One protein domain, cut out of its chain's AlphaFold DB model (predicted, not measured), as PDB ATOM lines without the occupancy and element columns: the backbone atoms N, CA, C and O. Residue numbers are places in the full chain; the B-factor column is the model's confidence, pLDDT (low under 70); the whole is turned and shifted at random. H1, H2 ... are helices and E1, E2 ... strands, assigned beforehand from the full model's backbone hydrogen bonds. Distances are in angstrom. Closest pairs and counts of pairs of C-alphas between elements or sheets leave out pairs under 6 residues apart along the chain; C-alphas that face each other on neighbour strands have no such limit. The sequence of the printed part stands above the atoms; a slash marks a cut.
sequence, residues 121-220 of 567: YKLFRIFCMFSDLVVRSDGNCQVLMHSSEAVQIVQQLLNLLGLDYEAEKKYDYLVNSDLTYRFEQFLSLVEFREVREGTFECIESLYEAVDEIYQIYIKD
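AT A GLANCE: This is residues 121 to 220 of the 567 residues of the protein "Putative gdsl-family lipase/acylhydrolase" of Phlebotomus kandelakii (UniProt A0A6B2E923). A small body of four crossed helices, H1 and H5 on one side and H2 and H3 on the other, has a two-stranded hairpin, E1 and E2, reaching out at one end of its long axis and the short helix H4 towards the other end. Residues 161 to 182, a long stretch with no named element, lead from the end of H2 back to E2, where residues 180 to 181 pair with it, and on to H3. The printed part has 100 residues, with five named helices and two named strands in the order H1 E1 E2 H2 H3 H4 H5; the sheet, E1 - E2, is antiparallel and the class is mostly helix. The whole is compact, with a radius of gyration of the C-alphas of 14.2 A, and only just elongated, spanning 47 by 30 by 21 A.

IN THESE COORDINATES: H1, residues 121 to 130, begins with C-alpha 121 at (51.957, 37.024, -2.442) and is 14.4 A long. E1, residues 132 to 135, and E2, residues 141 to 146, measure 9.7 A and 15.4 A. H2, residues 147 to 160, is 19.9 A long and starts at C-alpha 147, (46.366, 39.230, -22.074). H3, residues 183 to 190, is 10.6 A long, and H4, residues 193 to 196, 5.0 A. H5, residues 203 to 217, is 21.6 A long and ends with C-alpha 217 at (39.124, 35.940, -6.887).

HOW THE PARTS SIT: H1 touches H5 at a steep tilt of 39 degrees, the same way; their closest C-alphas, of Lys 122 and Tyr 214, are 6.0 A apart. H1 touches H3, about perpendicular at 77 degrees, closest at the C-alphas of Phe 127 and Phe 183, 6.7 A. The hairpin E1 and E2 has N 134 and O 142 within hydrogen-bond range at 2.8 A, and N 132 and O 144 at 2.9 A. The closest C-alphas of H1 and E2, of Phe 130 and Met 145, are 6.3 A apart. H2, with residues 150 to 154 alone, only just touches H3, with 3 pairs of C-alphas within 8 A; the closest are Val 154 and Val 190, 6.4 A. H5, with residues 209 to 213 alone, touches H2 at a steep tilt of 57 degrees, opposite ways, closest at the C-alphas of Leu 160 and Ala 209, 5.8 A. H4 and H5 are close but not clearly touching, the C-alphas of Val 195 and Ile 203 being 7.3 A apart. H3 and H5 are apart. Every O i to N i+4 pair is within hydrogen-bond range in H1, H2, H3 and H5; H4 is too short for such a pair.

THE WHOLE: The two C-alphas farthest apart, of Gly 139 and Glu 201, are 46.5 A apart. The printed part has no cut, and the link from H2 to H3, 22 residues, is long. The mean pLDDT of the printed part is 87.3; residues 167 to 168, 176, 194 to 199 and 201 are under 70.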
ATOM      1  N   TYR A 121      52.483  38.372  -2.660       96.62
ATOM      2  CA  TYR A 121      51.957  37.024  -2.442       96.62
ATOM      3  C   TYR A 121      50.488  36.888  -2.877       96.62
ATOM      4  O   TYR A 121      50.117  35.923  -3.549       96.62
ATOM      5  N   LYS A 122      49.635  37.872  -2.564       97.69
ATOM      6  CA  LYS A 122      48.239  37.883  -3.035       97.69
ATOM      7  C   LYS A 122      48.165  37.930  -4.562       97.69
ATOM      8  O   LYS A 122      47.448  37.127  -5.159       97.69
ATOM      9  N   LEU A 123      48.948  38.812  -5.186       97.19
ATOM     10  CA  LEU A 123      49.065  38.917  -6.644       97.19
ATOM     11  C   LEU A 123      49.612  37.631  -7.270       97.19
ATOM     12  O   LEU A 123      49.148  37.236  -8.332       97.19
ATOM     13  N   PHE A 124      50.542  36.945  -6.606       97.56
ATOM     14  CA  PHE A 124      51.070  35.649  -7.024       97.56
ATOM     15  C   PHE A 124      49.981  34.580  -7.060       97.56
ATOM     16  O   PHE A 124      49.862  33.858  -8.049       97.56
ATOM     17  N   ARG A 125      49.142  34.502  -6.021       97.94
ATOM     18  CA  ARG A 125      48.026  33.547  -5.989       97.94
ATOM     19  C   ARG A 125      46.983  33.853  -7.059       97.94
ATOM     20  O   ARG A 125      46.525  32.934  -7.733       97.94
ATOM     21  N   ILE A 126      46.655  35.133  -7.257       97.81
ATOM     22  CA  ILE A 126      45.787  35.580  -8.358       97.81
ATOM     23  C   ILE A 126      46.402  35.161  -9.693       97.81
ATOM     24  O   ILE A 126      45.752  34.474 -10.475       97.81
ATOM     25  N   PHE A 127      47.677  35.471  -9.924       97.94
ATOM     26  CA  PHE A 127      48.376  35.080 -11.140       97.94
ATOM     27  C   PHE A 127      48.308  33.569 -11.373       97.94
ATOM     28  O   PHE A 127      47.911  33.138 -12.453       97.94
ATOM     29  N   CYS A 128      48.614  32.759 -10.360       97.44
ATOM     30  CA  CYS A 128      48.563  31.304 -10.461       97.44
ATOM     31  C   CYS A 128      47.153  30.772 -10.753       97.44
ATOM     32  O   CYS A 128      47.036  29.759 -11.435       97.44
ATOM     33  N   MET A 129      46.091  31.430 -10.281       95.81
ATOM     34  CA  MET A 129      44.710  31.016 -10.562       95.81
ATOM     35  C   MET A 129      44.293  31.290 -12.014       95.81
ATOM     36  O   MET A 129      43.604  30.467 -12.612       95.81
ATOM     37  N   PHE A 130      44.732  32.416 -12.580       96.31
ATOM     38  CA  PHE A 130      44.356  32.873 -13.924       96.31
ATOM     39  C   PHE A 130      45.312  32.430 -15.043       96.31
ATOM     40  O   PHE A 130      45.041  32.672 -16.219       96.31
ATOM     41  N   SER A 131      46.445  31.824 -14.691       96.81
ATOM     42  CA  SER A 131      47.466  31.410 -15.654       96.81
ATOM     43  C   SER A 131      47.304  29.969 -16.110       96.81
ATOM     44  O   SER A 131      46.805  29.105 -15.387       96.81
ATOM     45  N   ASP A 132      47.833  29.690 -17.294       93.88
ATOM     46  CA  ASP A 132      47.866  28.365 -17.888       93.88
ATOM     47  C   ASP A 132      49.298  27.818 -17.901       93.88
ATOM     48  O   ASP A 132      50.260  28.541 -18.170       93.88
ATOM     49  N   LEU A 133      49.441  26.521 -17.624       94.38
ATOM     50  CA  LEU A 133      50.697  25.803 -17.821       94.38
ATOM     51  C   LEU A 133      50.823  25.425 -19.302       94.38
ATOM     52  O   LEU A 133      50.083  24.572 -19.794       94.38
ATOM     53  N   VAL A 134      51.763  26.054 -20.002       92.38
ATOM     54  CA  VAL A 134      52.020  25.856 -21.431       92.38
ATOM     55  C   VAL A 134      53.322  25.084 -21.617       92.38
ATOM     56  O   VAL A 134      54.346  25.429 -21.030       92.38
ATOM     57  N   VAL A 135      53.298  24.048 -22.458       89.81
ATOM     58  CA  VAL A 135      54.505  23.324 -22.876       89.81
ATOM     59  C   VAL A 135      55.119  24.055 -24.070       89.81
ATOM     60  O   VAL A 135      54.456  24.273 -25.083       89.81
ATOM     61  N   ARG A 136      56.375  24.477 -23.934       85.88
ATOM     62  CA  ARG A 136      57.144  25.167 -24.972       85.88
ATOM     63  C   ARG A 136      57.730  24.166 -25.973       85.88
ATOM     64  O   ARG A 136      57.754  22.960 -25.742       85.88
ATOM     65  N   SER A 137      58.225  24.677 -27.098       79.62
ATOM     66  CA  SER A 137      58.824  23.872 -28.175       79.62
ATOM     67  C   SER A 137      60.077  23.097 -27.757       79.62
ATOM     68  O   SER A 137      60.402  22.094 -28.377       79.62
ATOM     69  N   ASP A 138      60.774  23.552 -26.715       78.94
ATOM     70  CA  ASP A 138      61.928  22.884 -26.098       78.94
ATOM     71  C   ASP A 138      61.521  21.752 -25.129       78.94
ATOM     72  O   ASP A 138      62.382  21.113 -24.530       78.94
ATOM     73  N   GLY A 139      60.218  21.495 -24.957       78.75
ATOM     74  CA  GLY A 139      59.681  20.511 -24.015       78.75
ATOM     75  C   GLY A 139      59.557  21.022 -22.575       78.75
ATOM     76  O   GLY A 139      59.041  20.304 -21.716       78.75
ATOM     77  N   ASN A 140      59.973  22.263 -22.293       85.38
ATOM     78  CA  ASN A 140      59.871  22.850 -20.963       85.38
ATOM     79  C   ASN A 140      58.485  23.446 -20.715       85.38
ATOM     80  O   ASN A 140      57.865  24.050 -21.588       85.38
ATOM     81  N   CYS A 141      57.998  23.313 -19.484       90.25
ATOM     82  CA  CYS A 141      56.729  23.911 -19.080       90.25
ATOM     83  C   CYS A 141      56.930  25.342 -18.587       90.25
ATOM     84  O   CYS A 141      57.921  25.634 -17.913       90.25
ATOM     85  N   GLN A 142      55.959  26.212 -18.857       92.31
ATOM     86  CA  GLN A 142      55.934  27.582 -18.372       92.31
ATOM     87  C   GLN A 142      54.524  28.023 -17.988       92.31
ATOM     88  O   GLN A 142      53.579  27.800 -18.737       92.31
ATOM     89  N   VAL A 143      54.390  28.676 -16.833       95.62
ATOM     90  CA  VAL A 143      53.124  29.290 -16.412       95.62
ATOM     91  C   VAL A 143      53.008  30.685 -17.020       95.62
ATOM     92  O   VAL A 143      53.895  31.525 -16.839       95.62
ATOM     93  N   LEU A 144      51.919  30.913 -17.753       96.19
ATOM     94  CA  LEU A 144      51.677  32.130 -18.519       96.19
ATOM     95  C   LEU A 144      50.230  32.608 -18.359       96.19
ATOM     96  O   LEU A 144      49.290  31.832 -18.517       96.19
ATOM     97  N   MET A 145      50.052  33.903 -18.107       96.00
ATOM     98  CA  MET A 145      48.743  34.555 -18.090       96.00
ATOM     99  C   MET A 145      48.436  35.139 -19.464       96.00
ATOM    100  O   MET A 145      49.254  35.861 -20.030       96.00
ATOM    101  N   HIS A 146      47.250  34.870 -19.994       94.31
ATOM    102  CA  HIS A 146      46.805  35.484 -21.241       94.31
ATOM    103  C   HIS A 146      46.437  36.961 -21.042       94.31
ATOM    104  O   HIS A 146      45.878  37.326 -20.004       94.31
ATOM    105  N   SER A 147      46.691  37.794 -22.051       93.62
ATOM    106  CA  SER A 147      46.366  39.230 -22.074       93.62
ATOM    107  C   SER A 147      44.948  39.539 -21.582       93.62
ATOM    108  O   SER A 147      44.774  40.390 -20.722       93.62
ATOM    109  N   SER A 148      43.942  38.793 -22.042       91.94
ATOM    110  CA  SER A 148      42.540  38.988 -21.652       91.94
ATOM    111  C   SER A 148      42.287  38.839 -20.150       91.94
ATOM    112  O   SER A 148      41.435  39.534 -19.610       91.94
ATOM    113  N   GLU A 149      42.995  37.931 -19.470       94.19
ATOM    114  CA  GLU A 149      42.864  37.764 -18.017       94.19
ATOM    115  C   GLU A 149      43.619  38.884 -17.287       94.19
ATOM    116  O   GLU A 149      43.116  39.433 -16.309       94.19
ATOM    117  N   ALA A 150      44.786  39.290 -17.807       93.69
ATOM    118  CA  ALA A 150      45.528  40.434 -17.280       93.69
ATOM    119  C   ALA A 150      44.698  41.728 -17.359       93.69
ATOM    120  O   ALA A 150      44.629  42.461 -16.375       93.69
ATOM    121  N   VAL A 151      44.005  41.967 -18.482       91.56
ATOM    122  CA  VAL A 151      43.073  43.097 -18.657       91.56
ATOM    123  C   VAL A 151      42.000  43.092 -17.583       91.56
ATOM    124  O   VAL A 151      41.773  44.124 -16.968       91.56
ATOM    125  N   GLN A 152      41.370  41.948 -17.316       91.69
ATOM    126  CA  GLN A 152      40.311  41.866 -16.307       91.69
ATOM    127  C   GLN A 152      40.815  42.222 -14.911       91.69
ATOM    128  O   GLN A 152      40.137  42.931 -14.168       91.69
ATOM    129  N   ILE A 153      42.011  41.756 -14.551       94.56
ATOM    130  CA  ILE A 153      42.603  42.070 -13.250       94.56
ATOM    131  C   ILE A 153      42.962  43.559 -13.172       94.56
ATOM    132  O   ILE A 153      42.642  44.202 -12.175       94.56
ATOM    133  N   VAL A 154      43.575  44.116 -14.222       91.88
ATOM    134  CA  VAL A 154      43.942  45.540 -14.294       91.88
ATOM    135  C   VAL A 154      42.699  46.432 -14.243       91.88
ATOM    136  O   VAL A 154      42.654  47.347 -13.429       91.88
ATOM    137  N   GLN A 155      41.668  46.137 -15.037       90.81
ATOM    138  CA  GLN A 155      40.386  46.848 -15.021       90.81
ATOM    139  C   GLN A 155      39.741  46.808 -13.640       90.81
ATOM    140  O   GLN A 155      39.312  47.837 -13.128       90.81
ATOM    141  N   GLN A 156      39.699  45.631 -13.012       92.75
ATOM    142  CA  GLN A 156      39.127  45.498 -11.678       92.75
ATOM    143  C   GLN A 156      39.913  46.312 -10.645       92.75
ATOM    144  O   GLN A 156      39.306  46.938  -9.778       92.75
ATOM    145  N   LEU A 157      41.243  46.320 -10.740       91.69
ATOM    146  CA  LEU A 157      42.102  47.083  -9.843       91.69
ATOM    147  C   LEU A 157      41.903  48.596 -10.034       91.69
ATOM    148  O   LEU A 157      41.693  49.295  -9.051       91.69
ATOM    149  N   LEU A 158      41.876  49.090 -11.277       88.44
ATOM    150  CA  LEU A 158      41.609  50.503 -11.579       88.44
ATOM    151  C   LEU A 158      40.213  50.938 -11.113       88.44
ATOM    152  O   LEU A 158      40.092  51.964 -10.452       88.44
ATOM    153  N   ASN A 159      39.186  50.115 -11.347       89.44
ATOM    154  CA  ASN A 159      37.822  50.389 -10.889       89.44
ATOM    155  C   ASN A 159      37.737  50.535  -9.362       89.44
ATOM    156  O   ASN A 159      37.010  51.394  -8.867       89.44
ATOM    157  N   LEU A 160      38.474  49.711  -8.607       90.56
ATOM    158  CA  LEU A 160      38.542  49.819  -7.145       90.56
ATOM    159  C   LEU A 160      39.261  51.091  -6.684       90.56
ATOM    160  O   LEU A 160      38.933  51.621  -5.627       90.56
ATOM    161  N   LEU A 161      40.206  51.585  -7.483       87.50
ATOM    162  CA  LEU A 161      40.922  52.838  -7.244       87.50
ATOM    163  C   LEU A 161      40.172  54.072  -7.770       87.50
ATOM    164  O   LEU A 161      40.659  55.188  -7.611       87.50
ATOM    165  N   GLY A 162      39.011  53.892  -8.411       83.94
ATOM    166  CA  GLY A 162      38.273  54.979  -9.060       83.94
ATOM    167  C   GLY A 162      38.987  55.565 -10.283       83.94
ATOM    168  O   GLY A 162      38.675  56.681 -10.691       83.94
ATOM    169  N   LEU A 163      39.942  54.830 -10.855       82.75
ATOM    170  CA  LEU A 163      40.677  55.209 -12.055       82.75
ATOM    171  C   LEU A 163      39.981  54.642 -13.293       82.75
ATOM    172  O   LEU A 163      39.514  53.503 -13.290       82.75
ATOM    173  N   ASP A 164      39.933  55.431 -14.362       74.88
ATOM    174  CA  ASP A 164      39.339  55.000 -15.625       74.88
ATOM    175  C   ASP A 164      40.348  54.179 -16.443       74.88
ATOM    176  O   ASP A 164      41.459  54.626 -16.720       74.88
ATOM    177  N   TYR A 165      39.952  52.967 -16.832       73.69
ATOM    178  CA  TYR A 165      40.751  52.105 -17.703       73.69
ATOM    179  C   TYR A 165      40.845  52.645 -19.137       73.69
ATOM    180  O   TYR A 165      41.849  52.413 -19.810       73.69
ATOM    181  N   GLU A 166      39.805  53.333 -19.619       71.62
ATOM    182  CA  GLU A 166      39.741  53.855 -20.990       71.62
ATOM    183  C   GLU A 166      40.466  55.199 -21.141       71.62
ATOM    184  O   GLU A 166      40.775  55.626 -22.261       71.62
ATOM    185  N   ALA A 167      40.807  55.842 -20.022       65.94
ATOM    186  CA  ALA A 167      41.633  57.033 -20.029       65.94
ATOM    187  C   ALA A 167      43.030  56.711 -20.598       65.94
ATOM    188  O   ALA A 167      43.688  55.738 -20.232       65.94
ATOM    189  N   GLU A 168      43.478  57.544 -21.539       64.56
ATOM    190  CA  GLU A 168      44.822  57.520 -22.139       64.56
ATOM    191  C   GLU A 168      45.182  56.312 -23.029       64.56
ATOM    192  O   GLU A 168      46.323  56.239 -23.488       64.56
ATOM    193  N   LYS A 169      44.254  55.383 -23.333       71.19
ATOM    194  CA  LYS A 169      44.508  54.207 -24.215       71.19
ATOM    195  C   LYS A 169      45.736  53.374 -23.816       71.19
ATOM    196  O   LYS A 169      46.306  52.619 -24.610       71.19
ATOM    197  N   LYS A 170      46.165  53.501 -22.561       71.50
ATOM    198  CA  LYS A 170      47.427  52.964 -22.046       71.50
ATOM    199  C   LYS A 170      47.492  51.446 -22.139       71.50
ATOM    200  O   LYS A 170      48.578  50.894 -22.261       71.50
ATOM    201  N   TYR A 171      46.339  50.784 -22.105       77.62
ATOM    202  CA  TYR A 171      46.201  49.332 -22.090       77.62
ATOM    203  C   TYR A 171      45.628  48.756 -23.395       77.62
ATOM    204  O   TYR A 171      45.350  47.559 -23.451       77.62
ATOM    205  N   ASP A 172      45.502  49.553 -24.463       81.00
ATOM    206  CA  ASP A 172      44.944  49.104 -25.752       81.00
ATOM    207  C   ASP A 172      45.720  47.916 -26.336       81.00
ATOM    208  O   ASP A 172      45.129  47.021 -26.931       81.00
ATOM    209  N   TYR A 173      47.035  47.842 -26.100       80.56
ATOM    210  CA  TYR A 173      47.866  46.715 -26.540       80.56
ATOM    211  C   TYR A 173      47.499  45.382 -25.867       80.56
ATOM    212  O   TYR A 173      47.856  44.316 -26.370       80.56
ATOM    213  N   LEU A 174      46.816  45.416 -24.720       81.44
ATOM    214  CA  LEU A 174      46.295  44.218 -24.068       81.44
ATOM    215  C   LEU A 174      44.966  43.768 -24.693       81.44
ATOM    216  O   LEU A 174      44.626  42.585 -24.647       81.44
ATOM    217  N   VAL A 175      44.219  44.699 -25.286       77.19
ATOM    218  CA  VAL A 175      42.915  44.442 -25.894       77.19
ATOM    219  C   VAL A 175      43.143  43.902 -27.311       77.19
ATOM    220  O   VAL A 175      43.690  44.578 -28.172       77.19
ATOM    221  N   ASN A 176      42.706  42.665 -27.567       69.25
ATOM    222  CA  ASN A 176      42.846  41.938 -28.845       69.25
ATOM    223  C   ASN A 176      44.242  41.395 -29.193       69.25
ATOM    224  O   ASN A 176      44.448  40.949 -30.322       69.25
ATOM    225  N   SER A 177      45.187  41.377 -28.255       78.06
ATOM    226  CA  SER A 177      46.473  40.714 -28.471       78.06
ATOM    227  C   SER A 177      46.448  39.273 -27.951       78.06
ATOM    228  O   SER A 177      45.944  39.023 -26.863       78.06
ATOM    229  N   ASP A 178      47.030  38.317 -28.678       84.19
ATOM    230  CA  ASP A 178      47.240  36.935 -28.193       84.19
ATOM    231  C   ASP A 178      48.528  36.839 -27.336       84.19
ATOM    232  O   ASP A 178      49.249  35.835 -27.343       84.19
ATOM    233  N   LEU A 179      48.862  37.926 -26.630       90.38
ATOM    234  CA  LEU A 179      50.053  38.013 -25.792       90.38
ATOM    235  C   LEU A 179      49.876  37.219 -24.502       90.38
ATOM    236  O   LEU A 179      48.781  37.067 -23.957       90.38
ATOM    237  N   THR A 180      51.003  36.736 -23.995       93.50
ATOM    238  CA  THR A 180      51.073  36.013 -22.732       93.50
ATOM    239  C   THR A 180      52.153  36.607 -21.838       93.50
ATOM    240  O   THR A 180      53.200  37.048 -22.314       93.50
ATOM    241  N   TYR A 181      51.884  36.635 -20.535       94.19
ATOM    242  CA  TYR A 181      52.701  37.308 -19.537       94.19
ATOM    243  C   TYR A 181      53.184  36.327 -18.475       94.19
ATOM    244  O   TYR A 181      52.410  35.548 -17.916       94.19
ATOM    245  N   ARG A 182      54.480  36.396 -18.164       94.75
ATOM    246  CA  ARG A 182      55.066  35.788 -16.963       94.75
ATOM    247  C   ARG A 182      54.696  36.605 -15.727       94.75
ATOM    248  O   ARG A 182      54.340  37.776 -15.844       94.75
ATOM    249  N   PHE A 183      54.863  36.024 -14.542       94.75
ATOM    250  CA  PHE A 183      54.517  36.706 -13.294       94.75
ATOM    251  C   PHE A 183      55.274  38.029 -13.106       94.75
ATOM    252  O   PHE A 183      54.686  39.021 -12.690       94.75
ATOM    253  N   GLU A 184      56.554  38.093 -13.478       91.94
ATOM    254  CA  GLU A 184      57.355  39.315 -13.370       91.94
ATOM    255  C   GLU A 184      56.799  40.440 -14.253       91.94
ATOM    256  O   GLU A 184      56.728  41.586 -13.809       91.94
ATOM    257  N   GLN A 185      56.366  40.084 -15.470       92.19
ATOM    258  CA  GLN A 185      55.754  41.002 -16.431       92.19
ATOM    259  C   GLN A 185      54.369  41.440 -15.955       92.19
ATOM    260  O   GLN A 185      54.066  42.624 -16.001       92.19
ATOM    261  N   PHE A 186      53.560  40.511 -15.439       93.62
ATOM    262  CA  PHE A 186      52.269  40.826 -14.830       93.62
ATOM    263  C   PHE A 186      52.417  41.796 -13.652       93.62
ATOM    264  O   PHE A 186      51.684  42.775 -13.579       93.62
ATOM    265  N   LEU A 187      53.408  41.589 -12.778       91.94
ATOM    266  CA  LEU A 187      53.700  42.530 -11.697       91.94
ATOM    267  C   LEU A 187      54.036  43.927 -12.235       91.94
ATOM    268  O   LEU A 187      53.553  44.910 -11.691       91.94
ATOM    269  N   SER A 188      54.790  44.028 -13.332       88.88
ATOM    270  CA  SER A 188      55.049  45.320 -13.980       88.88
ATOM    271  C   SER A 188      53.797  45.954 -14.601       88.88
ATOM    272  O   SER A 188      53.726  47.175 -14.666       88.88
ATOM    273  N   LEU A 189      52.804  45.161 -15.029       88.50
ATOM    274  CA  LEU A 189      51.528  45.677 -15.549       88.50
ATOM    275  C   LEU A 189      50.659  46.305 -14.452       88.50
ATOM    276  O   LEU A 189      49.992  47.306 -14.706       88.50
ATOM    277  N   VAL A 190      50.662  45.719 -13.250       88.75
ATOM    278  CA  VAL A 190      49.890  46.217 -12.094       88.75
ATOM    279  C   VAL A 190      50.662  47.241 -11.253       88.75
ATOM    280  O   VAL A 190      50.118  47.820 -10.317       88.75
ATOM    281  N   GLU A 191      51.934  47.487 -11.565       85.06
ATOM    282  CA  GLU A 191      52.718  48.603 -11.035       85.06
ATOM    283  C   GLU A 191      52.400  49.870 -11.848       85.06
ATOM    284  O   GLU A 191      53.115  50.233 -12.782       85.06
ATOM    285  N   PHE A 192      51.294  50.532 -11.503       77.06
ATOM    286  CA  PHE A 192      50.817  51.727 -12.198       77.06
ATOM    287  C   PHE A 192      51.862  52.850 -12.231       77.06
ATOM    288  O   PHE A 192      52.557  53.131 -11.250       77.06
ATOM    289  N   ARG A 193      51.961  53.511 -13.386       72.25
ATOM    290  CA  ARG A 193      52.934  54.584 -13.648       72.25
ATOM    291  C   ARG A 193      52.687  55.796 -12.750       72.25
ATOM    292  O   ARG A 193      53.632  56.358 -12.223       72.25
ATOM    293  N   GLU A 194      51.424  56.113 -12.523       68.81
ATOM    294  CA  GLU A 194      50.910  57.193 -11.684       68.81
ATOM    295  C   GLU A 194      51.408  57.047 -10.236       68.81
ATOM    296  O   GLU A 194      51.792  58.012  -9.580       68.81
ATOM    297  N   VAL A 195      51.513  55.802  -9.758       69.06
ATOM    298  CA  VAL A 195      52.080  55.499  -8.438       69.06
ATOM    299  C   VAL A 195      53.595  55.726  -8.422       69.06
ATOM    300  O   VAL A 195      54.131  56.219  -7.435       69.06
ATOM    301  N   ARG A 196      54.300  55.420  -9.520       67.50
ATOM    302  CA  ARG A 196      55.750  55.670  -9.644       67.50
ATOM    303  C   ARG A 196      56.089  57.151  -9.802       67.50
ATOM    304  O   ARG A 196      57.144  57.576  -9.349       67.50
ATOM    305  N   GLU A 197      55.217  57.915 -10.449       69.12
ATOM    306  CA  GLU A 197      55.382  59.353 -10.682       69.12
ATOM    307  C   GLU A 197      54.974  60.203  -9.469       69.12
ATOM    308  O   GLU A 197      55.146  61.419  -9.489       69.12
ATOM    309  N   GLY A 198      54.477  59.572  -8.396       65.50
ATOM    310  CA  GLY A 198      54.113  60.251  -7.153       65.50
ATOM    311  C   GLY A 198      52.840  61.091  -7.256       65.50
ATOM    312  O   GLY A 198      52.578  61.902  -6.373       65.50
ATOM    313  N   THR A 199      52.045  60.907  -8.314       68.50
ATOM    314  CA  THR A 199      50.742  61.569  -8.490       68.50
ATOM    315  C   THR A 199      49.614  60.834  -7.767       68.50
ATOM    316  O   THR A 199      48.496  61.335  -7.684       68.50
ATOM    317  N   PHE A 200      49.901  59.649  -7.228       72.88
ATOM    318  CA  PHE A 200      48.951  58.834  -6.489       72.88
ATOM    319  C   PHE A 200      48.897  59.244  -5.013       72.88
ATOM    320  O   PHE A 200      49.888  59.131  -4.294       72.88
ATOM    321  N   GLU A 201      47.730  59.708  -4.558       69.75
ATOM    322  CA  GLU A 201      47.567  60.366  -3.253       69.75
ATOM    323  C   GLU A 201      47.866  59.459  -2.045       69.75
ATOM    324  O   GLU A 201      48.358  59.941  -1.025       69.75
ATOM    325  N   CYS A 202      47.579  58.153  -2.132       81.75
ATOM    326  CA  CYS A 202      47.723  57.223  -1.008       81.75
ATOM    327  C   CYS A 202      48.025  55.797  -1.486       81.75
ATOM    328  O   CYS A 202      47.142  55.101  -1.986       81.75
ATOM    329  N   ILE A 203      49.264  55.336  -1.302       84.19
ATOM    330  CA  ILE A 203      49.716  53.998  -1.718       84.19
ATOM    331  C   ILE A 203      48.995  52.869  -0.965       84.19
ATOM    332  O   ILE A 203      48.839  51.771  -1.489       84.19
ATOM    333  N   GLU A 204      48.492  53.126   0.241       87.88
ATOM    334  CA  GLU A 204      47.742  52.155   1.036       87.88
ATOM    335  C   GLU A 204      46.443  51.730   0.339       87.88
ATOM    336  O   GLU A 204      46.089  50.549   0.386       87.88
ATOM    337  N   SER A 205      45.792  52.641  -0.397       88.38
ATOM    338  CA  SER A 205      44.598  52.323  -1.196       88.38
ATOM    339  C   SER A 205      44.878  51.258  -2.263       88.38
ATOM    340  O   SER A 205      44.026  50.419  -2.556       88.38
ATOM    341  N   LEU A 206      46.110  51.207  -2.783       89.56
ATOM    342  CA  LEU A 206      46.551  50.174  -3.715       89.56
ATOM    343  C   LEU A 206      46.633  48.803  -3.032       89.56
ATOM    344  O   LEU A 206      46.249  47.789  -3.615       89.56
ATOM    345  N   TYR A 207      47.111  48.753  -1.789       91.88
ATOM    346  CA  TYR A 207      47.188  47.504  -1.027       91.88
ATOM    347  C   TYR A 207      45.800  46.990  -0.645       91.88
ATOM    348  O   TYR A 207      45.563  45.781  -0.706       91.88
ATOM    349  N   GLU A 208      44.888  47.896  -0.292       92.75
ATOM    350  CA  GLU A 208      43.480  47.577  -0.045       92.75
ATOM    351  C   GLU A 208      42.801  47.061  -1.315       92.75
ATOM    352  O   GLU A 208      42.129  46.032  -1.274       92.75
ATOM    353  N   ALA A 209      43.057  47.684  -2.469       93.94
ATOM    354  CA  ALA A 209      42.524  47.216  -3.743       93.94
ATOM    355  C   ALA A 209      43.053  45.816  -4.114       93.94
ATOM    356  O   ALA A 209      42.276  44.967  -4.557       93.94
ATOM    357  N   VAL A 210      44.340  45.527  -3.858       96.00
ATOM    358  CA  VAL A 210      44.910  44.172  -3.998       96.00
ATOM    359  C   VAL A 210      44.246  43.174  -3.041       96.00
ATOM    360  O   VAL A 210      43.992  42.028  -3.421       96.00
ATOM    361  N   ASP A 211      43.958  43.578  -1.802       95.69
ATOM    362  CA  ASP A 211      43.242  42.727  -0.851       95.69
ATOM    363  C   ASP A 211      41.812  42.429  -1.311       95.69
ATOM    364  O   ASP A 211      41.381  41.277  -1.266       95.69
ATOM    365  N   GLU A 212      41.106  43.427  -1.839       95.62
ATOM    366  CA  GLU A 212      39.754  43.259  -2.363       95.62
ATOM    367  C   GLU A 212      39.716  42.315  -3.572       95.62
ATOM    368  O   GLU A 212      38.934  41.361  -3.565       95.62
ATOM    369  N   ILE A 213      40.600  42.467  -4.571       96.88
ATOM    370  CA  ILE A 213      40.655  41.508  -5.694       96.88
ATOM    371  C   ILE A 213      41.059  40.103  -5.235       96.88
ATOM    372  O   ILE A 213      40.549  39.114  -5.760       96.88
ATOM    373  N   TYR A 214      41.928  39.981  -4.230       97.19
ATOM    374  CA  TYR A 214      42.293  38.688  -3.655       97.19
ATOM    375  C   TYR A 214      41.096  38.024  -2.972       97.19
ATOM    376  O   TYR A 214      40.859  36.824  -3.134       97.19
ATOM    377  N   GLN A 215      40.304  38.801  -2.243       95.50
ATOM    378  CA  GLN A 215      39.076  38.330  -1.625       95.50
ATOM    379  C   GLN A 215      38.022  37.921  -2.671       95.50
ATOM    380  O   GLN A 215      37.393  36.870  -2.529       95.50
ATOM    381  N   ILE A 216      37.872  38.686  -3.752       95.50
ATOM    382  CA  ILE A 216      36.956  38.364  -4.854       95.50
ATOM    383  C   ILE A 216      37.385  37.072  -5.557       95.50
ATOM    384  O   ILE A 216      36.573  36.158  -5.694       95.50
ATOM    385  N   TYR A 217      38.648  36.988  -5.984       95.69
ATOM    386  CA  TYR A 217      39.124  35.940  -6.887       95.69
ATOM    387  C   TYR A 217      39.608  34.671  -6.182       95.69
ATOM    388  O   TYR A 217      39.323  33.573  -6.644       95.69
ATOM    389  N   ILE A 218      40.343  34.795  -5.075       95.38
ATOM    390  CA  ILE A 218      40.948  33.644  -4.382       95.38
ATOM    391  C   ILE A 218      40.078  33.158  -3.228       95.38
ATOM    392  O   ILE A 218      40.005  31.957  -2.969       95.38
ATOM    393  N   LYS A 219      39.403  34.070  -2.519       93.88
ATOM    394  CA  LYS A 219      38.453  33.698  -1.459       93.88
ATOM    395  C   LYS A 219      37.028  33.482  -1.980       93.88
ATOM    396  O   LYS A 219      36.159  33.190  -1.163       93.88
ATOM    397  N   ASP A 220      36.790  33.583  -3.292       93.94
ATOM    398  CA  ASP A 220      35.474  33.404  -3.925       93.94
ATOM    399  C   ASP A 220      34.367  34.257  -3.267       93.94
ATOM    400  O   ASP A 220      33.224  33.814  -3.119       93.94
TER     401      ASP A 220